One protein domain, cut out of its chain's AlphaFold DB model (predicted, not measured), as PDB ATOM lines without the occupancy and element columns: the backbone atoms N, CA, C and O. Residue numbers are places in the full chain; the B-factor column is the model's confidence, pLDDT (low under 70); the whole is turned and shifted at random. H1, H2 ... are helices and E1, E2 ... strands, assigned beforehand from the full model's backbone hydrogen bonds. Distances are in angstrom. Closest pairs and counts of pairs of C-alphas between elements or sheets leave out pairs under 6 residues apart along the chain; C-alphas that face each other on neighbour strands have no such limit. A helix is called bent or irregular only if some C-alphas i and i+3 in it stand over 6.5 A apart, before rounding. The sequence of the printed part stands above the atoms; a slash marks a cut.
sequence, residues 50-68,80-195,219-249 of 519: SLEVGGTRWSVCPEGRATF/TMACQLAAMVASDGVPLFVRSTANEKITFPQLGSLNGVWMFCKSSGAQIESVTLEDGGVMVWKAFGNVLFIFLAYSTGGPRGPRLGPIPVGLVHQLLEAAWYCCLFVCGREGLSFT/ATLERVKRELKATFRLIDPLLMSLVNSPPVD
ATOM      1  N   SER A  50      32.091   0.625 -26.388       32.94
ATOM      2  CA  SER A  50      32.028  -0.691 -27.017       32.94
ATOM      3  C   SER A  50      31.501  -1.750 -26.054       32.94
ATOM      4  O   SER A  50      32.078  -1.935 -24.986       32.94
ATOM      5  N   LEU A  51      30.445  -2.460 -26.452       36.94
ATOM      6  CA  LEU A  51      29.853  -3.578 -25.713       36.94
ATOM      7  C   LEU A  51      30.090  -4.873 -26.502       36.94
ATOM      8  O   LEU A  51      29.799  -4.924 -27.694       36.94
ATOM      9  N   GLU A  52      30.613  -5.921 -25.870       30.66
ATOM     10  CA  GLU A  52      30.859  -7.212 -26.525       30.66
ATOM     11  C   GLU A  52      29.954  -8.285 -25.904       30.66
ATOM     12  O   GLU A  52      30.072  -8.593 -24.721       30.66
ATOM     13  N   VAL A  53      29.019  -8.832 -26.691       34.97
ATOM     14  CA  VAL A  53      28.073  -9.873 -26.246       34.97
ATOM     15  C   VAL A  53      28.075 -11.012 -27.261       34.97
ATOM     16  O   VAL A  53      27.865 -10.795 -28.453       34.97
ATOM     17  N   GLY A  54      28.351 -12.240 -26.804       30.53
ATOM     18  CA  GLY A  54      28.310 -13.443 -27.647       30.53
ATOM     19  C   GLY A  54      29.280 -13.432 -28.839       30.53
ATOM     20  O   GLY A  54      28.942 -13.952 -29.896       30.53
ATOM     21  N   GLY A  55      30.452 -12.798 -28.705       32.09
ATOM     22  CA  GLY A  55      31.431 -12.644 -29.793       32.09
ATOM     23  C   GLY A  55      31.091 -11.546 -30.810       32.09
ATOM     24  O   GLY A  55      31.772 -11.417 -31.824       32.09
ATOM     25  N   THR A  56      30.051 -10.749 -30.547       34.19
ATOM     26  CA  THR A  56      29.660  -9.601 -31.373       34.19
ATOM     27  C   THR A  56      30.011  -8.312 -30.639       34.19
ATOM     28  O   THR A  56      29.512  -8.068 -29.538       34.19
ATOM     29  N   ARG A  57      30.879  -7.488 -31.238       31.95
ATOM     30  CA  ARG A  57      31.291  -6.190 -30.696       31.95
ATOM     31  C   ARG A  57      30.431  -5.079 -31.291       31.95
ATOM     32  O   ARG A  57      30.459  -4.845 -32.493       31.95
ATOM     33  N   TRP A  58      29.715  -4.386 -30.425       40.06
ATOM     34  CA  TRP A  58      28.910  -3.211 -30.719       40.06
ATOM     35  C   TRP A  58      29.735  -1.987 -30.361       40.06
ATOM     36  O   TRP A  58      30.330  -1.966 -29.289       40.06
ATOM     37  N   SER A  59      29.782  -0.965 -31.214       34.75
ATOM     38  CA  SER A  59      30.303   0.343 -30.811       34.75
ATOM     39  C   SER A  59      29.292   1.424 -31.123       34.75
ATOM     40  O   SER A  59      28.905   1.561 -32.282       34.75
ATOM     41  N   VAL A  60      28.890   2.179 -30.104       38.47
ATOM     42  CA  VAL A  60      28.017   3.342 -30.245       38.47
ATOM     43  C   VAL A  60      28.917   4.568 -30.345       38.47
ATOM     44  O   VAL A  60      29.637   4.904 -29.400       38.47
ATOM     45  N   CYS A  61      28.941   5.203 -31.516       30.95
ATOM     46  CA  CYS A  61      29.576   6.508 -31.669       30.95
ATOM     47  C   CYS A  61      28.654   7.612 -31.110       30.95
ATOM     48  O   CYS A  61      27.433   7.467 -31.200       30.95
ATOM     49  N   PRO A  62      29.204   8.743 -30.624       31.36
ATOM     50  CA  PRO A  62      28.416   9.900 -30.172       31.36
ATOM     51  C   PRO A  62      27.454  10.458 -31.238       31.36
ATOM     52  O   PRO A  62      26.498  11.145 -30.911       31.36
ATOM     53  N   GLU A  63      27.679  10.123 -32.513       34.78
ATOM     54  CA  GLU A  63      26.830  10.470 -33.662       34.78
ATOM     55  C   GLU A  63      25.702   9.450 -33.945       34.78
ATOM     56  O   GLU A  63      25.142   9.432 -35.040       34.78
ATOM     57  N   GLY A  64      25.387   8.543 -33.013       33.41
ATOM     58  CA  GLY A  64      24.245   7.623 -33.129       33.41
ATOM     59  C   GLY A  64      24.410   6.466 -34.129       33.41
ATOM     60  O   GLY A  64      23.465   5.720 -34.369       33.41
ATOM     61  N   ARG A  65      25.601   6.268 -34.711       31.72
ATOM     62  CA  ARG A  65      25.881   5.124 -35.600       31.72
ATOM     63  C   ARG A  65      26.424   3.938 -34.806       31.72
ATOM     64  O   ARG A  65      27.460   4.062 -34.151       31.72
ATOM     65  N   ALA A  66      25.753   2.791 -34.915       35.75
ATOM     66  CA  ALA A  66      26.273   1.497 -34.484       35.75
ATOM     67  C   ALA A  66      26.789   0.723 -35.707       35.75
ATOM     68  O   ALA A  66      26.061   0.567 -36.685       35.75
ATOM     69  N   THR A  67      28.035   0.251 -35.671       30.94
ATOM     70  CA  THR A  67      28.633  -0.547 -36.757       30.94
ATOM     71  C   THR A  67      28.585  -2.042 -36.431       30.94
ATOM     72  O   THR A  67      28.798  -2.445 -35.286       30.94
ATOM     73  N   PHE A  68      28.283  -2.868 -37.440       34.38
ATOM     74  CA  PHE A  68      28.082  -4.319 -37.331       34.38
ATOM     75  C   PHE A  68      28.992  -5.066 -38.315       34.38
ATOM     76  O   PHE A  68      29.163  -4.627 -39.446       34.38
ATOM     77  N   THR A  80      16.327  -9.974 -52.567       57.72
ATOM     78  CA  THR A  80      15.191 -10.295 -51.702       57.72
ATOM     79  C   THR A  80      15.211  -9.314 -50.534       57.72
ATOM     80  O   THR A  80      16.257  -9.071 -49.946       57.72
ATOM     81  N   MET A  81      14.088  -8.663 -50.235       66.31
ATOM     82  CA  MET A  81      13.963  -7.867 -49.011       66.31
ATOM     83  C   MET A  81      13.582  -8.808 -47.871       66.31
ATOM     84  O   MET A  81      12.637  -9.583 -48.006       66.31
ATOM     85  N   ALA A  82      14.305  -8.734 -46.759       72.75
ATOM     86  CA  ALA A  82      14.021  -9.479 -45.543       72.75
ATOM     87  C   ALA A  82      13.636  -8.498 -44.433       72.75
ATOM     88  O   ALA A  82      14.301  -7.484 -44.223       72.75
ATOM     89  N   CYS A  83      12.564  -8.800 -43.705       82.25
ATOM     90  CA  CYS A  83      12.165  -8.032 -42.535       82.25
ATOM     91  C   CYS A  83      11.812  -8.945 -41.363       82.25
ATOM     92  O   CYS A  83      11.299 -10.053 -41.535       82.25
ATOM     93  N   GLN A  84      12.109  -8.463 -40.162       87.31
ATOM     94  CA  GLN A  84      11.862  -9.130 -38.898       87.31
ATOM     95  C   GLN A  84      11.220  -8.142 -37.929       87.31
ATOM     96  O   GLN A  84      11.695  -7.023 -37.754       87.31
ATOM     97  N   LEU A  85      10.141  -8.573 -37.289       90.38
ATOM     98  CA  LEU A  85       9.420  -7.836 -36.266       90.38
ATOM     99  C   LEU A  85       9.439  -8.644 -34.976       90.38
ATOM    100  O   LEU A  85       8.948  -9.774 -34.932       90.38
ATOM    101  N   ALA A  86       9.971  -8.046 -33.925       88.62
ATOM    102  CA  ALA A  86       9.985  -8.593 -32.585       88.62
ATOM    103  C   ALA A  86       9.180  -7.711 -31.635       88.62
ATOM    104  O   ALA A  86       9.268  -6.486 -31.690       88.62
ATOM    105  N   ALA A  87       8.443  -8.347 -30.730       89.31
ATOM    106  CA  ALA A  87       7.832  -7.691 -29.582       89.31
ATOM    107  C   ALA A  87       8.317  -8.374 -28.304       89.31
ATOM    108  O   ALA A  87       8.369  -9.606 -28.238       89.31
ATOM    109  N   MET A  88       8.662  -7.587 -27.292       88.31
ATOM    110  CA  MET A  88       9.141  -8.064 -25.997       88.31
ATOM    111  C   MET A  88       8.634  -7.183 -24.862       88.31
ATOM    112  O   MET A  88       8.234  -6.041 -25.076       88.31
ATOM    113  N   VAL A  89       8.661  -7.705 -23.644       84.62
ATOM    114  CA  VAL A  89       8.401  -6.923 -22.440       84.62
ATOM    115  C   VAL A  89       9.571  -5.958 -22.230       84.62
ATOM    116  O   VAL A  89      10.729  -6.363 -22.184       84.62
ATOM    117  N   ALA A  90       9.271  -4.665 -22.134       78.88
ATOM    118  CA  ALA A  90      10.274  -3.603 -22.121       78.88
ATOM    119  C   ALA A  90      11.146  -3.608 -20.853       78.88
ATOM    120  O   ALA A  90      12.282  -3.150 -20.892       78.88
ATOM    121  N   SER A  91      10.635  -4.098 -19.721       77.56
ATOM    122  CA  SER A  91      11.353  -4.071 -18.440       77.56
ATOM    123  C   SER A  91      12.447  -5.134 -18.327       77.56
ATOM    124  O   SER A  91      13.501  -4.858 -17.763       77.56
ATOM    125  N   ASP A  92      12.201  -6.340 -18.837       78.12
ATOM    126  CA  ASP A  92      13.065  -7.514 -18.641       78.12
ATOM    127  C   ASP A  92      13.534  -8.158 -19.960       78.12
ATOM    128  O   ASP A  92      14.360  -9.071 -19.948       78.12
ATOM    129  N   GLY A  93      13.058  -7.670 -21.110       80.00
ATOM    130  CA  GLY A  93      13.438  -8.164 -22.432       80.00
ATOM    131  C   GLY A  93      12.826  -9.513 -22.792       80.00
ATOM    132  O   GLY A  93      13.273 -10.147 -23.750       80.00
ATOM    133  N   VAL A  94      11.818  -9.982 -22.049       86.19
ATOM    134  CA  VAL A  94      11.184 -11.272 -22.325       86.19
ATOM    135  C   VAL A  94      10.423 -11.202 -23.656       86.19
ATOM    136  O   VAL A  94       9.488 -10.410 -23.791       86.19
ATOM    137  N   PRO A  95      10.769 -12.025 -24.664       87.31
ATOM    138  CA  PRO A  95      10.140 -11.955 -25.973       87.31
ATOM    139  C   PRO A  95       8.701 -12.465 -25.916       87.31
ATOM    140  O   PRO A  95       8.420 -13.558 -25.416       87.31
ATOM    141  N   LEU A  96       7.797 -11.681 -26.493       88.62
ATOM    142  CA  LEU A  96       6.400 -12.029 -26.712       88.62
ATOM    143  C   LEU A  96       6.253 -12.801 -28.026       88.62
ATOM    144  O   LEU A  96       5.683 -13.890 -28.050       88.62
ATOM    145  N   PHE A  97       6.816 -12.273 -29.115       90.56
ATOM    146  CA  PHE A  97       6.869 -12.964 -30.401       90.56
ATOM    147  C   PHE A  97       7.966 -12.419 -31.317       90.56
ATOM    148  O   PHE A  97       8.455 -11.305 -31.146       90.56
ATOM    149  N   VAL A  98       8.299 -13.217 -32.336       89.38
ATOM    150  CA  VAL A  98       9.152 -12.834 -33.465       89.38
ATOM    151  C   VAL A  98       8.490 -13.311 -34.755       89.38
ATOM    152  O   VAL A  98       8.190 -14.502 -34.909       89.38
ATOM    153  N   ARG A  99       8.277 -12.391 -35.693       89.56
ATOM    154  CA  ARG A  99       7.826 -12.660 -37.062       89.56
ATOM    155  C   ARG A  99       8.940 -12.275 -38.026       89.56
ATOM    156  O   ARG A  99       9.594 -11.261 -37.832       89.56
ATOM    157  N   SER A 100       9.172 -13.099 -39.038       84.56
ATOM    158  CA  SER A 100      10.188 -12.865 -40.064       84.56
ATOM    159  C   SER A 100       9.606 -13.263 -41.409       84.56
ATOM    160  O   SER A 100       8.903 -14.274 -41.491       84.56
ATOM    161  N   THR A 101       9.890 -12.475 -42.440       77.69
ATOM    162  CA  THR A 101       9.643 -12.848 -43.841       77.69
ATOM    163  C   THR A 101      10.797 -13.667 -44.422       77.69
ATOM    164  O   THR A 101      10.639 -14.292 -45.467       77.69
ATOM    165  N   ALA A 102      11.938 -13.712 -43.729       70.44
ATOM    166  CA  ALA A 102      13.061 -14.578 -44.049       70.44
ATOM    167  C   ALA A 102      12.968 -15.927 -43.318       70.44
ATOM    168  O   ALA A 102      12.363 -16.047 -42.249       70.44
ATOM    169  N   ASN A 103      13.630 -16.944 -43.876       65.88
ATOM    170  CA  ASN A 103      13.732 -18.262 -43.241       65.88
ATOM    171  C   ASN A 103      14.497 -18.212 -41.911       65.88
ATOM    172  O   ASN A 103      14.196 -18.982 -40.998       65.88
ATOM    173  N   GLU A 104      15.469 -17.309 -41.793       71.12
ATOM    174  CA  GLU A 104      16.223 -17.101 -40.564       71.12
ATOM    175  C   GLU A 104      15.523 -16.071 -39.669       71.12
ATOM    176  O   GLU A 104      14.978 -15.063 -40.134       71.12
ATOM    177  N   LYS A 105      15.504 -16.348 -38.364       76.44
ATOM    178  CA  LYS A 105      14.881 -15.504 -37.342       76.44
ATOM    179  C   LYS A 105      15.933 -15.060 -36.347       76.44
ATOM    180  O   LYS A 105      16.799 -15.852 -35.979       76.44
ATOM    181  N   ILE A 106      15.793 -13.835 -35.856       79.94
ATOM    182  CA  ILE A 106      16.590 -13.333 -34.748       79.94
ATOM    183  C   ILE A 106      16.472 -14.271 -33.537       79.94
ATOM    184  O   ILE A 106      15.387 -14.697 -33.132       79.94
ATOM    185  N   THR A 107      17.625 -14.636 -32.994       81.38
ATOM    186  CA  THR A 107      17.756 -15.570 -31.875       81.38
ATOM    187  C   THR A 107      17.539 -14.863 -30.539       81.38
ATOM    188  O   THR A 107      17.750 -13.658 -30.413       81.38
ATOM    189  N   PHE A 108      17.159 -15.618 -29.506       79.81
ATOM    190  CA  PHE A 108      16.944 -15.072 -28.161       79.81
ATOM    191  C   PHE A 108      18.143 -14.255 -27.621       79.81
ATOM    192  O   PHE A 108      17.916 -13.148 -27.133       79.81
ATOM    193  N   PRO A 109      19.412 -14.699 -27.757       83.69
ATOM    194  CA  PRO A 109      20.561 -13.893 -27.332       83.69
ATOM    195  C   PRO A 109      20.711 -12.574 -28.102       83.69
ATOM    196  O   PRO A 109      21.095 -11.558 -27.522       83.69
ATOM    197  N   GLN A 110      20.385 -12.568 -29.400       82.88
ATOM    198  CA  GLN A 110      20.409 -11.351 -30.215       82.88
ATOM    199  C   GLN A 110      19.325 -10.365 -29.760       82.88
ATOM    200  O   GLN A 110      19.629  -9.193 -29.558       82.88
ATOM    201  N   LEU A 111      18.097 -10.835 -29.508       84.19
ATOM    202  CA  LEU A 111      17.025 -10.014 -28.925       84.19
ATOM    203  C   LEU A 111      17.421  -9.425 -27.566       84.19
ATOM    204  O   LEU A 111      17.242  -8.231 -27.349       84.19
ATOM    205  N   GLY A 112      17.995 -10.241 -26.675       81.12
ATOM    206  CA  GLY A 112      18.462  -9.781 -25.366       81.12
ATOM    207  C   GLY A 112      19.543  -8.702 -25.477       81.12
ATOM    208  O   GLY A 112      19.509  -7.715 -24.744       81.12
ATOM    209  N   SER A 113      20.450  -8.836 -26.448       85.44
ATOM    210  CA  SER A 113      21.479  -7.825 -26.731       85.44
ATOM    211  C   SER A 113      20.863  -6.509 -27.221       85.44
ATOM    212  O   SER A 113      21.226  -5.443 -26.730       85.44
ATOM    213  N   LEU A 114      19.890  -6.574 -28.139       86.81
ATOM    214  CA  LEU A 114      19.178  -5.394 -28.647       86.81
ATOM    215  C   LEU A 114      18.358  -4.686 -27.562       86.81
ATOM    216  O   LEU A 114      18.316  -3.456 -27.534       86.81
ATOM    217  N   ASN A 115      17.737  -5.446 -26.655       86.38
ATOM    218  CA  ASN A 115      17.076  -4.879 -25.483       86.38
ATOM    219  C   ASN A 115      18.081  -4.186 -24.554       86.38
ATOM    220  O   ASN A 115      17.818  -3.092 -24.065       86.38
ATOM    221  N   GLY A 116      19.256  -4.791 -24.346       85.50
ATOM    222  CA  GLY A 116      20.333  -4.209 -23.546       85.50
ATOM    223  C   GLY A 116      20.799  -2.849 -24.072       85.50
ATOM    224  O   GLY A 116      20.967  -1.921 -23.284       85.50
ATOM    225  N   VAL A 117      20.929  -2.700 -25.396       86.06
ATOM    226  CA  VAL A 117      21.241  -1.406 -26.033       86.06
ATOM    227  C   VAL A 117      20.157  -0.371 -25.727       86.06
ATOM    228  O   VAL A 117      20.471   0.736 -25.291       86.06
ATOM    229  N   TRP A 118      18.883  -0.736 -25.896       86.19
ATOM    230  CA  TRP A 118      17.763   0.161 -25.605       86.19
ATOM    231  C   TRP A 118      17.722   0.581 -24.126       86.19
ATOM    232  O   TRP A 118      17.598   1.769 -23.821       86.19
ATOM    233  N   MET A 119      17.908  -0.372 -23.206       84.25
ATOM    234  CA  MET A 119      17.947  -0.118 -21.763       84.25
ATOM    235  C   MET A 119      19.125   0.774 -21.355       84.25
ATOM    236  O   MET A 119      18.946   1.654 -20.517       84.25
ATOM    237  N   PHE A 120      20.301   0.598 -21.968       86.38
ATOM    238  CA  PHE A 120      21.479   1.431 -21.716       86.38
ATOM    239  C   PHE A 120      21.269   2.893 -22.140       86.38
ATOM    240  O   PHE A 120      21.609   3.822 -21.401       86.38
ATOM    241  N   CYS A 121      20.679   3.117 -23.320       83.50
ATOM    242  CA  CYS A 121      20.308   4.463 -23.756       83.50
ATOM    243  C   CYS A 121      19.317   5.084 -22.766       83.50
ATOM    244  O   CYS A 121      19.560   6.181 -22.259       83.50
ATOM    245  N   LYS A 122      18.267   4.332 -22.412       80.94
ATOM    246  CA  LYS A 122      17.215   4.783 -21.497       80.94
ATOM    247  C   LYS A 122      17.755   5.137 -20.110       80.94
ATOM    248  O   LYS A 122      17.366   6.165 -19.562       80.94
ATOM    249  N   SER A 123      18.673   4.343 -19.549       83.25
ATOM    250  CA  SER A 123      19.305   4.644 -18.254       83.25
ATOM    251  C   SER A 123      20.189   5.889 -18.292       83.25
ATOM    252  O   SER A 123      20.407   6.517 -17.263       83.25
ATOM    253  N   SER A 124      20.678   6.255 -19.477       83.69
ATOM    254  CA  SER A 124      21.497   7.448 -19.704       83.69
ATOM    255  C   SER A 124      20.659   8.697 -20.017       83.69
ATOM    256  O   SER A 124      21.216   9.736 -20.358       83.69
ATOM    257  N   GLY A 125      19.323   8.606 -19.945       80.12
ATOM    258  CA  GLY A 125      18.411   9.694 -20.307       80.12
ATOM    259  C   GLY A 125      18.275   9.933 -21.817       80.12
ATOM    260  O   GLY A 125      17.672  10.923 -22.217       80.12
ATOM    261  N   ALA A 126      18.811   9.041 -22.654       81.50
ATOM    262  CA  ALA A 126      18.707   9.102 -24.109       81.50
ATOM    263  C   ALA A 126      17.676   8.086 -24.632       81.50
ATOM    264  O   ALA A 126      17.434   7.047 -24.018       81.50
ATOM    265  N   GLN A 127      17.087   8.348 -25.798       76.25
ATOM    266  CA  GLN A 127      16.205   7.400 -26.481       76.25
ATOM    267  C   GLN A 127      16.809   7.012 -27.827       76.25
ATOM    268  O   GLN A 127      17.243   7.870 -28.593       76.25
ATOM    269  N   ILE A 128      16.867   5.707 -28.094       82.19
ATOM    270  CA  ILE A 128      17.241   5.178 -29.404       82.19
ATOM    271  C   ILE A 128      15.965   4.907 -30.195       82.19
ATOM    272  O   ILE A 128      15.116   4.131 -29.760       82.19
ATOM    273  N   GLU A 129      15.832   5.559 -31.345       78.38
ATOM    274  CA  GLU A 129      14.654   5.426 -32.209       78.38
ATOM    275  C   GLU A 129      14.949   4.546 -33.414       78.38
ATOM    276  O   GLU A 129      14.203   3.616 -33.711       78.38
ATOM    277  N   SER A 130      16.070   4.794 -34.092       81.38
ATOM    278  CA  SER A 130      16.467   4.025 -35.261       81.38
ATOM    279  C   SER A 130      17.979   3.990 -35.460       81.38
ATOM    280  O   SER A 130      18.714   4.843 -34.968       81.38
ATOM    281  N   VAL A 131      18.439   2.973 -36.185       81.25
ATOM    282  CA  VAL A 131      19.823   2.805 -36.630       81.25
ATOM    283  C   VAL A 131      19.811   2.368 -38.087       81.25
ATOM    284  O   VAL A 131      19.147   1.396 -38.450       81.25
ATOM    285  N   THR A 132      20.596   3.053 -38.913       74.25
ATOM    286  CA  THR A 132      20.868   2.642 -40.294       74.25
ATOM    287  C   THR A 132      22.145   1.809 -40.334       74.25
ATOM    288  O   THR A 132      23.190   2.234 -39.840       74.25
ATOM    289  N   LEU A 133      22.051   0.621 -40.920       73.75
ATOM    290  CA  LEU A 133      23.143  -0.330 -41.097       73.75
ATOM    291  C   LEU A 133      23.961   0.016 -42.353       73.75
ATOM    292  O   LEU A 133      23.469   0.648 -43.290       73.75
ATOM    293  N   GLU A 134      25.224  -0.410 -42.386       65.38
ATOM    294  CA  GLU A 134      26.152  -0.117 -43.492       65.38
ATOM    295  C   GLU A 134      25.710  -0.720 -44.838       65.38
ATOM    296  O   GLU A 134      26.011  -0.179 -45.902       65.38
ATOM    297  N   ASP A 135      24.958  -1.820 -44.797       61.94
ATOM    298  CA  ASP A 135      24.380  -2.502 -45.957       61.94
ATOM    299  C   ASP A 135      23.073  -1.855 -46.459       61.94
ATOM    300  O   ASP A 135      22.455  -2.344 -47.406       61.94
ATOM    301  N   GLY A 136      22.664  -0.734 -45.857       64.56
ATOM    302  CA  GLY A 136      21.409  -0.048 -46.155       64.56
ATOM    303  C   GLY A 136      20.200  -0.625 -45.418       64.56
ATOM    304  O   GLY A 136      19.076  -0.198 -45.690       64.56
ATOM    305  N   GLY A 137      20.405  -1.576 -44.499       72.12
ATOM    306  CA  GLY A 137      19.371  -2.008 -43.569       72.12
ATOM    307  C   GLY A 137      18.976  -0.910 -42.581       72.12
ATOM    308  O   GLY A 137      19.714   0.042 -42.332       72.12
ATOM    309  N   VAL A 138      17.795  -1.053 -41.992       77.44
ATOM    310  CA  VAL A 138      17.248  -0.151 -40.976       77.44
ATOM    311  C   VAL A 138      16.738  -0.979 -39.806       77.44
ATOM    312  O   VAL A 138      16.029  -1.972 -39.987       77.44
ATOM    313  N   MET A 139      17.081  -0.540 -38.601       85.38
ATOM    314  CA  MET A 139      16.556  -1.057 -37.348       85.38
ATOM    315  C   MET A 139      15.828   0.058 -36.606       85.38
ATOM    316  O   MET A 139      16.324   1.180 -36.561       85.38
ATOM    317  N   VAL A 140      14.657  -0.234 -36.049       85.44
ATOM    318  CA  VAL A 140      13.804   0.748 -35.370       85.44
ATOM    319  C   VAL A 140      13.294   0.169 -34.060       85.44
ATOM    320  O   VAL A 140      12.840  -0.976 -34.023       85.44
ATOM    321  N   TRP A 141      13.333   0.979 -33.006       88.19
ATOM    322  CA  TRP A 141      12.767   0.682 -31.697       88.19
ATOM    323  C   TRP A 141      11.571   1.591 -31.459       88.19
ATOM    324  O   TRP A 141      11.626   2.796 -31.701       88.19
ATOM    325  N   LYS A 142      10.486   1.020 -30.942       86.94
ATOM    326  CA  LYS A 142       9.345   1.797 -30.461       86.94
ATOM    327  C   LYS A 142       8.732   1.120 -29.250       86.94
ATOM    328  O   LYS A 142       8.394  -0.061 -29.297       86.94
ATOM    329  N   ALA A 143       8.612   1.861 -28.156       85.62
ATOM    330  CA  ALA A 143       7.989   1.374 -26.936       85.62
ATOM    331  C   ALA A 143       6.524   1.820 -26.874       85.62
ATOM    332  O   ALA A 143       6.217   2.993 -27.071       85.62
ATOM    333  N   PHE A 144       5.634   0.884 -26.558       84.81
ATOM    334  CA  PHE A 144       4.214   1.114 -26.324       84.81
ATOM    335  C   PHE A 144       3.858   0.605 -24.925       84.81
ATOM    336  O   PHE A 144       3.719  -0.599 -24.692       84.81
ATOM    337  N   GLY A 145       3.758   1.521 -23.960       80.50
ATOM    338  CA  GLY A 145       3.600   1.158 -22.550       80.50
ATOM    339  C   GLY A 145       4.741   0.249 -22.076       80.50
ATOM    340  O   GLY A 145       5.907   0.638 -22.117       80.50
ATOM    341  N   ASN A 146       4.402  -0.977 -21.667       81.75
ATOM    342  CA  ASN A 146       5.361  -1.979 -21.183       81.75
ATOM    343  C   ASN A 146       5.877  -2.923 -22.281       81.75
ATOM    344  O   ASN A 146       6.582  -3.881 -21.966       81.75
ATOM    345  N   VAL A 147       5.538  -2.692 -23.553       83.94
ATOM    346  CA  VAL A 147       5.984  -3.528 -24.675       83.94
ATOM    347  C   VAL A 147       6.961  -2.757 -25.544       83.94
ATOM    348  O   VAL A 147       6.652  -1.674 -26.033       83.94
ATOM    349  N   LEU A 148       8.135  -3.334 -25.771       83.00
ATOM    350  CA  LEU A 148       9.112  -2.840 -26.727       83.00
ATOM    351  C   LEU A 148       8.957  -3.604 -28.042       83.00
ATOM    352  O   LEU A 148       9.081  -4.829 -28.083       83.00
ATOM    353  N   PHE A 149       8.708  -2.867 -29.117       86.06
ATOM    354  CA  PHE A 149       8.762  -3.379 -30.475       86.06
ATOM    355  C   PHE A 149      10.107  -3.035 -31.102       86.06
ATOM    356  O   PHE A 149      10.581  -1.901 -31.010       86.06
ATOM    357  N   ILE A 150      10.695  -4.024 -31.765       81.50
ATOM    358  CA  ILE A 150      11.928  -3.885 -32.529       81.50
ATOM    359  C   ILE A 150      11.654  -4.390 -33.936       81.50
ATOM    360  O   ILE A 150      11.216  -5.527 -34.127       81.50
ATOM    361  N   PHE A 151      11.919  -3.549 -34.925       84.06
ATOM    362  CA  PHE A 151      11.830  -3.912 -36.328       84.06
ATOM    363  C   PHE A 151      13.209  -3.855 -36.964       84.06
ATOM    364  O   PHE A 151      13.950  -2.899 -36.759       84.06
ATOM    365  N   LEU A 152      13.527  -4.861 -37.764       81.00
ATOM    366  CA  LEU A 152      14.747  -4.948 -38.548       81.00
ATOM    367  C   LEU A 152      14.358  -5.235 -39.995       81.00
ATOM    368  O   LEU A 152      13.725  -6.252 -40.264       81.00
ATOM    369  N   ALA A 153      14.762  -4.389 -40.936       76.88
ATOM    370  CA  ALA A 153      14.657  -4.696 -42.357       76.88
ATOM    371  C   ALA A 153      15.973  -4.461 -43.078       76.88
ATOM    372  O   ALA A 153      16.672  -3.486 -42.825       76.88
ATOM    373  N   TYR A 154      16.297  -5.368 -43.989       70.75
ATOM    374  CA  TYR A 154      17.529  -5.349 -44.759       70.75
ATOM    375  C   TYR A 154      17.308  -6.008 -46.119       70.75
ATOM    376  O   TYR A 154      16.435  -6.857 -46.306       70.75
ATOM    377  N   SER A 155      18.112  -5.598 -47.093       65.44
ATOM    378  CA  SER A 155      18.085  -6.163 -48.435       65.44
ATOM    379  C   SER A 155      19.107  -7.294 -48.526       65.44
ATOM    380  O   SER A 155      20.308  -7.040 -48.583       65.44
ATOM    381  N   THR A 156      18.654  -8.543 -48.629       54.25
ATOM    382  CA  THR A 156      19.501  -9.667 -49.040       54.25
ATOM    383  C   THR A 156      19.690  -9.609 -50.557       54.25
ATOM    384  O   THR A 156      19.002 -10.271 -51.331       54.25
ATOM    385  N   GLY A 157      20.596  -8.739 -51.010       50.12
ATOM    386  CA  GLY A 157      20.934  -8.561 -52.422       50.12
ATOM    387  C   GLY A 157      22.442  -8.485 -52.631       50.12
ATOM    388  O   GLY A 157      23.119  -7.678 -52.002       50.12
ATOM    389  N   GLY A 158      22.977  -9.321 -53.527       47.25
ATOM    390  CA  GLY A 158      24.393  -9.291 -53.904       47.25
ATOM    391  C   GLY A 158      24.828  -7.943 -54.514       47.25
ATOM    392  O   GLY A 158      23.981  -7.156 -54.943       47.25
ATOM    393  N   PRO A 159      26.145  -7.685 -54.637       44.78
ATOM    394  CA  PRO A 159      26.752  -6.365 -54.899       44.78
ATOM    395  C   PRO A 159      26.353  -5.658 -56.215       44.78
ATOM    396  O   PRO A 159      26.874  -4.586 -56.510       44.78
ATOM    397  N   ARG A 160      25.466  -6.243 -57.031       40.03
ATOM    398  CA  ARG A 160      25.079  -5.764 -58.370       40.03
ATOM    399  C   ARG A 160      23.566  -5.747 -58.650       40.03
ATOM    400  O   ARG A 160      23.181  -5.502 -59.788       40.03
ATOM    401  N   GLY A 161      22.704  -6.013 -57.665       41.22
ATOM    402  CA  GLY A 161      21.252  -5.879 -57.851       41.22
ATOM    403  C   GLY A 161      20.795  -4.412 -57.885       41.22
ATOM    404  O   GLY A 161      21.499  -3.556 -57.340       41.22
ATOM    405  N   PRO A 162      19.637  -4.083 -58.498       38.34
ATOM    406  CA  PRO A 162      19.058  -2.751 -58.365       38.34
ATOM    407  C   PRO A 162      18.841  -2.479 -56.876       38.34
ATOM    408  O   PRO A 162      18.103  -3.204 -56.208       38.34
ATOM    409  N   ARG A 163      19.528  -1.466 -56.341       46.50
ATOM    410  CA  ARG A 163      19.308  -1.007 -54.971       46.50
ATOM    411  C   ARG A 163      17.883  -0.463 -54.926       46.50
ATOM    412  O   ARG A 163      17.635   0.618 -55.458       46.50
ATOM    413  N   LEU A 164      16.940  -1.210 -54.344       49.00
ATOM    414  CA  LEU A 164      15.731  -0.570 -53.830       49.00
ATOM    415  C   LEU A 164      16.214   0.581 -52.935       49.00
ATOM    416  O   LEU A 164      17.178   0.410 -52.185       49.00
ATOM    417  N   GLY A 165      15.608   1.761 -53.074       52.03
ATOM    418  CA  GLY A 165      15.946   2.902 -52.226       52.03
ATOM    419  C   GLY A 165      15.872   2.523 -50.739       52.03
ATOM    420  O   GLY A 165      15.164   1.571 -50.395       52.03
ATOM    421  N   PRO A 166      16.607   3.229 -49.860       56.47
ATOM    422  CA  PRO A 166      16.587   2.949 -48.428       56.47
ATOM    423  C   PRO A 166      15.145   2.935 -47.915       56.47
ATOM    424  O   PRO A 166      14.339   3.784 -48.301       56.47
ATOM    425  N   ILE A 167      14.812   1.957 -47.069       64.75
ATOM    426  CA  ILE A 167      13.479   1.862 -46.470       64.75
ATOM    427  C   ILE A 167      13.277   3.114 -45.603       64.75
ATOM    428  O   ILE A 167      14.078   3.341 -44.693       64.75
ATOM    429  N   PRO A 168      12.238   3.934 -45.849       66.06
ATOM    430  CA  PRO A 168      12.005   5.125 -45.045       66.06
ATOM    431  C   PRO A 168      11.736   4.741 -43.589       66.06
ATOM    432  O   PRO A 168      10.823   3.964 -43.309       66.06
ATOM    433  N   VAL A 169      12.495   5.313 -42.654       66.69
ATOM    434  CA  VAL A 169      12.349   5.042 -41.212       66.69
ATOM    435  C   VAL A 169      10.923   5.350 -40.730       66.69
ATOM    436  O   VAL A 169      10.337   4.558 -39.996       66.69
ATOM    437  N   GLY A 170      10.305   6.426 -41.232       63.41
ATOM    438  CA  GLY A 170       8.913   6.773 -40.919       63.41
ATOM    439  C   GLY A 170       7.898   5.694 -41.322       63.41
ATOM    440  O   GLY A 170       6.956   5.422 -40.580       63.41
ATOM    441  N   LEU A 171       8.122   4.994 -42.443       69.81
ATOM    442  CA  LEU A 171       7.276   3.859 -42.835       69.81
ATOM    443  C   LEU A 171       7.382   2.728 -41.807       69.81
ATOM    444  O   LEU A 171       6.370   2.143 -41.431       69.81
ATOM    445  N   VAL A 172       8.594   2.441 -41.332       74.00
ATOM    446  CA  VAL A 172       8.825   1.424 -40.299       74.00
ATOM    447  C   VAL A 172       8.121   1.791 -38.992       74.00
ATOM    448  O   VAL A 172       7.468   0.933 -38.402       74.00
ATOM    449  N   HIS A 173       8.162   3.057 -38.569       74.50
ATOM    450  CA  HIS A 173       7.410   3.500 -37.392       74.50
ATOM    451  C   HIS A 173       5.898   3.296 -37.545       74.50
ATOM    452  O   HIS A 173       5.267   2.801 -36.613       74.50
ATOM    453  N   GLN A 174       5.323   3.596 -38.714       73.25
ATOM    454  CA  GLN A 174       3.898   3.354 -38.973       73.25
ATOM    455  C   GLN A 174       3.536   1.872 -38.918       73.25
ATOM    456  O   GLN A 174       2.448   1.513 -38.484       73.25
ATOM    457  N   LEU A 175       4.437   0.994 -39.350       78.12
ATOM    458  CA  LEU A 175       4.219  -0.446 -39.272       78.12
ATOM    459  C   LEU A 175       4.305  -0.958 -37.845       78.12
ATOM    460  O   LEU A 175       3.538  -1.844 -37.478       78.12
ATOM    461  N   LEU A 176       5.215  -0.403 -37.043       83.38
ATOM    462  CA  LEU A 176       5.270  -0.690 -35.615       83.38
ATOM    463  C   LEU A 176       3.984  -0.243 -34.919       83.38
ATOM    464  O   LEU A 176       3.443  -0.997 -34.115       83.38
ATOM    465  N   GLU A 177       3.449   0.926 -35.278       82.06
ATOM    466  CA  GLU A 177       2.133   1.370 -34.815       82.06
ATOM    467  C   GLU A 177       1.024   0.433 -35.288       82.06
ATOM    468  O   GLU A 177       0.267  -0.071 -34.466       82.06
ATOM    469  N   ALA A 178       0.953   0.120 -36.582       81.62
ATOM    470  CA  ALA A 178      -0.050  -0.788 -37.131       81.62
ATOM    471  C   ALA A 178      -0.013  -2.160 -36.440       81.62
ATOM    472  O   ALA A 178      -1.058  -2.705 -36.090       81.62
ATOM    473  N   ALA A 179       1.182  -2.705 -36.197       87.44
ATOM    474  CA  ALA A 179       1.368  -3.962 -35.484       87.44
ATOM    475  C   ALA A 179       0.924  -3.864 -34.018       87.44
ATOM    476  O   ALA A 179       0.276  -4.785 -33.519       87.44
ATOM    477  N   TRP A 180       1.219  -2.751 -33.344       88.94
ATOM    478  CA  TRP A 180       0.727  -2.478 -31.995       88.94
ATOM    479  C   TRP A 180      -0.804  -2.410 -31.947       88.94
ATOM    480  O   TRP A 180      -1.422  -3.096 -31.132       88.94
ATOM    481  N   TYR A 181      -1.434  -1.679 -32.871       87.62
ATOM    482  CA  TYR A 181      -2.891  -1.610 -32.977       87.62
ATOM    483  C   TYR A 181      -3.513  -2.963 -33.336       87.62
ATOM    484  O   TYR A 181      -4.552  -3.302 -32.781       87.62
ATOM    485  N   CYS A 182      -2.865  -3.791 -34.163       89.19
ATOM    486  CA  CYS A 182      -3.295  -5.177 -34.390       89.19
ATOM    487  C   CYS A 182      -3.265  -6.003 -33.096       89.19
ATOM    488  O   CYS A 182      -4.133  -6.849 -32.890       89.19
ATOM    489  N   CYS A 183      -2.282  -5.769 -32.221       89.75
ATOM    490  CA  CYS A 183      -2.219  -6.427 -30.918       89.75
ATOM    491  C   CYS A 183      -3.353  -5.959 -30.002       89.75
ATOM    492  O   CYS A 183      -4.048  -6.801 -29.439       89.75
ATOM    493  N   LEU A 184      -3.590  -4.647 -29.903       88.88
ATOM    494  CA  LEU A 184      -4.710  -4.100 -29.130       88.88
ATOM    495  C   LEU A 184      -6.062  -4.589 -29.654       88.88
ATOM    496  O   LEU A 184      -6.923  -4.951 -28.865       88.88
ATOM    497  N   PHE A 185      -6.221  -4.663 -30.974       89.12
ATOM    498  CA  PHE A 185      -7.447  -5.105 -31.634       89.12
ATOM    499  C   PHE A 185      -7.857  -6.534 -31.257       89.12
ATOM    500  O   PHE A 185      -9.042  -6.841 -31.232       89.12
ATOM    501  N   VAL A 186      -6.902  -7.412 -30.940       88.19
ATOM    502  CA  VAL A 186      -7.179  -8.815 -30.583       88.19
ATOM    503  C   VAL A 186      -7.134  -9.045 -29.074       88.19
ATOM    504  O   VAL A 186      -7.982  -9.750 -28.535       88.19
ATOM    505  N   CYS A 187      -6.141  -8.480 -28.387       86.81
ATOM    506  CA  CYS A 187      -5.887  -8.747 -26.969       86.81
ATOM    507  C   CYS A 187      -6.583  -7.753 -26.029       86.81
ATOM    508  O   CYS A 187      -6.711  -8.030 -24.837       86.81
ATOM    509  N   GLY A 188      -7.009  -6.594 -26.535       85.94
ATOM    510  CA  GLY A 188      -7.462  -5.479 -25.709       85.94
ATOM    511  C   GLY A 188      -6.311  -4.812 -24.952       85.94
ATOM    512  O   GLY A 188      -5.177  -5.301 -24.911       85.94
ATOM    513  N   ARG A 189      -6.592  -3.659 -24.338       83.25
ATOM    514  CA  ARG A 189      -5.570  -2.897 -23.600       83.25
ATOM    515  C   ARG A 189      -5.160  -3.583 -22.299       83.25
ATOM    516  O   ARG A 189      -3.972  -3.635 -21.991       83.25
ATOM    517  N   GLU A 190      -6.120  -4.142 -21.568       79.31
ATOM    518  CA  GLU A 190      -5.853  -4.876 -20.325       79.31
ATOM    519  C   GLU A 190      -5.096  -6.183 -20.577       79.31
ATOM    520  O   GLU A 190      -4.177  -6.509 -19.825       79.31
ATOM    521  N   GLY A 191      -5.389  -6.886 -21.677       74.25
ATOM    522  CA  GLY A 191      -4.672  -8.109 -22.051       74.25
ATOM    523  C   GLY A 191      -3.184  -7.883 -22.341       74.25
ATOM    524  O   GLY A 191      -2.378  -8.791 -22.163       74.25
ATOM    525  N   LEU A 192      -2.798  -6.664 -22.733       76.75
ATOM    526  CA  LEU A 192      -1.400  -6.260 -22.939       76.75
ATOM    527  C   LEU A 192      -0.811  -5.492 -21.748       76.75
ATOM    528  O   LEU A 192       0.365  -5.116 -21.773       76.75
ATOM    529  N   SER A 193      -1.601  -5.258 -20.698       70.44
ATOM    530  CA  SER A 193      -1.111  -4.666 -19.464       70.44
ATOM    531  C   SER A 193      -0.435  -5.747 -18.620       70.44
ATOM    532  O   SER A 193      -1.060  -6.635 -18.047       70.44
ATOM    533  N   PHE A 194       0.891  -5.689 -18.545       64.69
ATOM    534  CA  PHE A 194       1.664  -6.505 -17.613       64.69
ATOM    535  C   PHE A 194       1.614  -5.827 -16.240       64.69
ATOM    536  O   PHE A 194       2.604  -5.261 -15.783       64.69
ATOM    537  N   THR A 195       0.433  -5.778 -15.619       44.53
ATOM    538  CA  THR A 195       0.315  -5.314 -14.234       44.53
ATOM    539  C   THR A 195       0.903  -6.386 -13.327       44.53
ATOM    540  O   THR A 195       0.411  -7.517 -13.290       44.53
ATOM    541  N   ALA A 219       2.368 -17.676 -16.002       66.25
ATOM    542  CA  ALA A 219       1.095 -18.118 -16.568       66.25
ATOM    543  C   ALA A 219       0.384 -17.021 -17.385       66.25
ATOM    544  O   ALA A 219      -0.167 -17.303 -18.451       66.25
ATOM    545  N   THR A 220       0.429 -15.770 -16.918       73.69
ATOM    546  CA  THR A 220      -0.135 -14.611 -17.627       73.69
ATOM    547  C   THR A 220       0.638 -14.355 -18.913       73.69
ATOM    548  O   THR A 220       0.041 -14.185 -19.971       73.69
ATOM    549  N   LEU A 221       1.969 -14.420 -18.854       78.62
ATOM    550  CA  LEU A 221       2.818 -14.246 -20.027       78.62
ATOM    551  C   LEU A 221       2.536 -15.297 -21.113       78.62
ATOM    552  O   LEU A 221       2.386 -14.953 -22.284       78.62
ATOM    553  N   GLU A 222       2.437 -16.576 -20.747       79.88
ATOM    554  CA  GLU A 222       2.132 -17.643 -21.710       79.88
ATOM    555  C   GLU A 222       0.714 -17.530 -22.289       79.88
ATOM    556  O   GLU A 222       0.485 -17.868 -23.455       79.88
ATOM    557  N   ARG A 223      -0.241 -16.999 -21.516       81.94
ATOM    558  CA  ARG A 223      -1.568 -16.639 -22.027       81.94
ATOM    559  C   ARG A 223      -1.474 -15.532 -23.080       81.94
ATOM    560  O   ARG A 223      -1.971 -15.734 -24.186       81.94
ATOM    561  N   VAL A 224      -0.784 -14.429 -22.782       82.12
ATOM    562  CA  VAL A 224      -0.608 -13.301 -23.714       82.12
ATOM    563  C   VAL A 224       0.095 -13.751 -24.995       82.12
ATOM    564  O   VAL A 224      -0.375 -13.468 -26.092       82.12
ATOM    565  N   LYS A 225       1.167 -14.546 -24.888       85.69
ATOM    566  CA  LYS A 225       1.842 -15.135 -26.057       85.69
ATOM    567  C   LYS A 225       0.899 -15.971 -26.921       85.69
ATOM    568  O   LYS A 225       1.059 -15.998 -28.139       85.69
ATOM    569  N   ARG A 226      -0.054 -16.689 -26.318       85.44
ATOM    570  CA  ARG A 226      -1.043 -17.495 -27.049       85.44
ATOM    571  C   ARG A 226      -2.066 -16.614 -27.761       85.44
ATOM    572  O   ARG A 226      -2.341 -16.874 -28.928       85.44
ATOM    573  N   GLU A 227      -2.580 -15.588 -27.090       83.44
ATOM    574  CA  GLU A 227      -3.538 -14.632 -27.658       83.44
ATOM    575  C   GLU A 227      -2.909 -13.824 -28.807       83.44
ATOM    576  O   GLU A 227      -3.499 -13.712 -29.882       83.44
ATOM    577  N   LEU A 228      -1.647 -13.403 -28.663       87.00
ATOM    578  CA  LEU A 228      -0.887 -12.719 -29.714       87.00
ATOM    579  C   LEU A 228      -0.706 -13.563 -30.984       87.00
ATOM    580  O   LEU A 228      -0.528 -13.008 -32.060       87.00
ATOM    581  N   LYS A 229      -0.810 -14.898 -30.935       87.25
ATOM    582  CA  LYS A 229      -0.750 -15.703 -32.171       87.25
ATOM    583  C   LYS A 229      -1.902 -15.399 -33.127       87.25
ATOM    584  O   LYS A 229      -1.736 -15.573 -34.333       87.25
ATOM    585  N   ALA A 230      -3.050 -14.949 -32.618       85.38
ATOM    586  CA  ALA A 230      -4.177 -14.562 -33.458       85.38
ATOM    587  C   ALA A 230      -3.915 -13.248 -34.220       85.38
ATOM    588  O   ALA A 230      -4.433 -13.079 -35.324       85.38
ATOM    589  N   THR A 231      -3.036 -12.372 -33.715       87.38
ATOM    590  CA  THR A 231      -2.669 -11.109 -34.383       87.38
ATOM    591  C   THR A 231      -1.787 -11.335 -35.608       87.38
ATOM    592  O   THR A 231      -1.743 -10.489 -36.501       87.38
ATOM    593  N   PHE A 232      -1.124 -12.492 -35.716       88.56
ATOM    594  CA  PHE A 232      -0.210 -12.786 -36.824       88.56
ATOM    595  C   PHE A 232      -0.914 -12.762 -38.181       88.56
ATOM    596  O   PHE A 232      -0.321 -12.320 -39.157       88.56
ATOM    597  N   ARG A 233      -2.201 -13.127 -38.236       84.88
ATOM    598  CA  ARG A 233      -3.002 -13.031 -39.468       84.88
ATOM    599  C   ARG A 233      -3.155 -11.593 -39.976       84.88
ATOM    600  O   ARG A 233      -3.343 -11.405 -41.170       84.88
ATOM    601  N   LEU A 234      -3.061 -10.602 -39.086       85.25
ATOM    602  CA  LEU A 234      -3.136  -9.174 -39.412       85.25
ATOM    603  C   LEU A 234      -1.744  -8.584 -39.682       85.25
ATOM    604  O   LEU A 234      -1.572  -7.769 -40.584       85.25
ATOM    605  N   ILE A 235      -0.738  -9.031 -38.923       87.50
ATOM    606  CA  ILE A 235       0.646  -8.554 -39.027       87.50
ATOM    607  C   ILE A 235       1.337  -9.095 -40.286       87.50
ATOM    608  O   ILE A 235       2.080  -8.367 -40.938       87.50
ATOM    609  N   ASP A 236       1.103 -10.352 -40.661       85.81
ATOM    610  CA  ASP A 236       1.790 -10.969 -41.798       85.81
ATOM    611  C   ASP A 236       1.522 -10.241 -43.128       85.81
ATOM    612  O   ASP A 236       2.491  -9.961 -43.833       85.81
ATOM    613  N   PRO A 237       0.278  -9.845 -43.474       76.88
ATOM    614  CA  PRO A 237       0.025  -8.998 -44.640       76.88
ATOM    615  C   PRO A 237       0.771  -7.658 -44.601       76.88
ATOM    616  O   PRO A 237       1.263  -7.213 -45.637       76.88
ATOM    617  N   LEU A 238       0.904  -7.031 -43.424       77.00
ATOM    618  CA  LEU A 238       1.662  -5.783 -43.249       77.00
ATOM    619  C   LEU A 238       3.167  -5.984 -43.484       77.00
ATOM    620  O   LEU A 238       3.820  -5.122 -44.070       77.00
ATOM    621  N   LEU A 239       3.718  -7.128 -43.074       78.12
ATOM    622  CA  LEU A 239       5.121  -7.473 -43.316       78.12
ATOM    623  C   LEU A 239       5.372  -7.859 -44.780       78.12
ATOM    624  O   LEU A 239       6.318  -7.371 -45.394       78.12
ATOM    625  N   MET A 240       4.508  -8.696 -45.360       72.69
ATOM    626  CA  MET A 240       4.598  -9.123 -46.763       72.69
ATOM    627  C   MET A 240       4.413  -7.957 -47.729       72.69
ATOM    628  O   MET A 240       5.041  -7.917 -48.784       72.69
ATOM    629  N   SER A 241       3.587  -6.988 -47.343       63.59
ATOM    630  CA  SER A 241       3.431  -5.713 -48.029       63.59
ATOM    631  C   SER A 241       4.763  -5.008 -48.270       63.59
ATOM    632  O   SER A 241       4.991  -4.512 -49.363       63.59
ATOM    633  N   LEU A 242       5.663  -4.984 -47.288       63.56
ATOM    634  CA  LEU A 242       6.950  -4.291 -47.408       63.56
ATOM    635  C   LEU A 242       7.920  -4.991 -48.346       63.56
ATOM    636  O   LEU A 242       8.727  -4.340 -49.003       63.56
ATOM    637  N   VAL A 243       7.858  -6.321 -48.360       59.94
ATOM    638  CA  VAL A 243       8.730  -7.166 -49.174       59.94
ATOM    639  C   VAL A 243       8.294  -7.125 -50.638       59.94
ATOM    640  O   VAL A 243       9.132  -7.083 -51.540       59.94
ATOM    641  N   ASN A 244       6.984  -7.092 -50.879       53.00
ATOM    642  CA  ASN A 244       6.407  -7.069 -52.214       53.00
ATOM    643  C   ASN A 244       6.238  -5.620 -52.682       53.00
ATOM    644  O   ASN A 244       5.263  -4.958 -52.351       53.00
ATOM    645  N   SER A 245       7.186  -5.118 -53.475       45.94
ATOM    646  CA  SER A 245       7.037  -3.810 -54.123       45.94
ATOM    647  C   SER A 245       5.801  -3.776 -55.050       45.94
ATOM    648  O   SER A 245       5.621  -4.708 -55.841       45.94
ATOM    649  N   PRO A 246       4.984  -2.702 -55.035       43.59
ATOM    650  CA  PRO A 246       5.096  -1.541 -54.156       43.59
ATOM    651  C   PRO A 246       4.531  -1.822 -52.754       43.59
ATOM    652  O   PRO A 246       3.535  -2.541 -52.653       43.59
ATOM    653  N   PRO A 247       5.111  -1.204 -51.699       41.16
ATOM    654  CA  PRO A 247       4.650  -1.359 -50.323       41.16
ATOM    655  C   PRO A 247       3.150  -1.134 -50.285       41.16
ATOM    656  O   PRO A 247       2.707  -0.061 -50.713       41.16
ATOM    657  N   VAL A 248       2.392  -2.139 -49.829       40.09
ATOM    658  CA  VAL A 248       0.932  -2.067 -49.790       40.09
ATOM    659  C   VAL A 248       0.580  -0.738 -49.177       40.09
ATOM    660  O   VAL A 248       1.014  -0.335 -48.094       40.09
ATOM    661  N   ASP A 249      -0.162  -0.014 -49.985       43.88
ATOM    662  CA  ASP A 249      -0.743   1.232 -49.621       43.88
ATOM    663  C   ASP A 249      -1.654   0.904 -48.434       43.88
ATOM    664  O   ASP A 249      -2.712   0.312 -48.625       43.88
TER     665      ASP A 249
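AT A GLANCE: This is residues 50 to 68, 80 to 195 and 219 to 249 of the 519 residues of the protein "Hypothetical protein" of Cyprideis torosa (UniProt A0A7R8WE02). A twisted sheet of five strands is sandwiched between helices: the two long helices H2 and H3 lie side by side over one face, and H1 crosses the other face slantwise. Beyond H1, on its far side from the sheet, lies a small separate hairpin, E1 and E2. The 166 printed residues have three named helices and seven named strands, in the order E1 E2 E3 E4 H1 E5 E6 E7 H2 H3; the large sheet has the order E4, E3, E7, E6, E5 and is antiparallel. The class is mixed, helices and strands; the whole is compact, with a radius of gyration of the C-alphas of 15.9 A and spans of 47 by 38 by 25 A.

IN THESE COORDINATES: E1, residues 50 to 53, begins with C-alpha 50 at (32.028, -0.691, -27.017), and E2 is residues 56 to 60. E3, residues 80 to 89, is 30.2 A long, and E4 is residues 95 to 100. H1, residues 108 to 123, is 22.2 A long. E5 is residues 130 to 132, E6 residues 138 to 144, and E7, residues 147 to 156, is 28.5 A long. H2, residues 169 to 191, is 28.8 A long, with a kink of 77 degrees near residue 185; it is irregular, C-alphas 186 and 189 being 9.3 A apart. H3, residues 219 to 243, is 35.2 A long, with a kink of 56 degrees near residue 232, and ends with C-alpha 243 at (8.730, -7.166, -49.174).

HOW THE PARTS SIT: In the sheet, backbone N and O atoms of neighbour strands are within hydrogen-bond range: N 84 and O 152 of E3 and E7 at 2.7 A, N 85 and O 99 of E3 and E4 at 2.8 A, N 140 and O 151 of E6 and E7 at 2.8 A, and N 131 and O 139 of E5 and E6 at 2.8 A. E5, E6 and E7 form a meander, each strand the antiparallel neighbour of the one before. H2 and H3 are on the same face, at heights over the sheet of 8.5 A and 6.7 A. They touch, closest at the C-alphas of Cys 183 and Thr 231, 5.8 A, and run opposite ways at a shallow tilt of 33 degrees, only just short of steep. H1 is on the opposite face, in three layers, helices on both faces of a sheet. The closest C-alphas of E1 and H1 are those of Val 53 and Ser 113, 6.9 A; in the hairpin E1 and E2, N 58 and O 51 are 2.8 A apart. Every O i to N i+4 pair is within hydrogen-bond range in H1, but 16 of 19 in H2 and 11 of 21 in H3.

THE WHOLE: The C-alphas farthest apart, those of Arg 160 and Thr 195, are 50.6 A apart. Residues 69 to 79 and 196 to 218 are not printed, with C-alpha gaps of 20.2 A and 13.0 A. The link E7 to H2 is long. Mean pLDDT of the printed part is 71.1; 54 residues are under 70, among them 50 to 68 and 155 to 171.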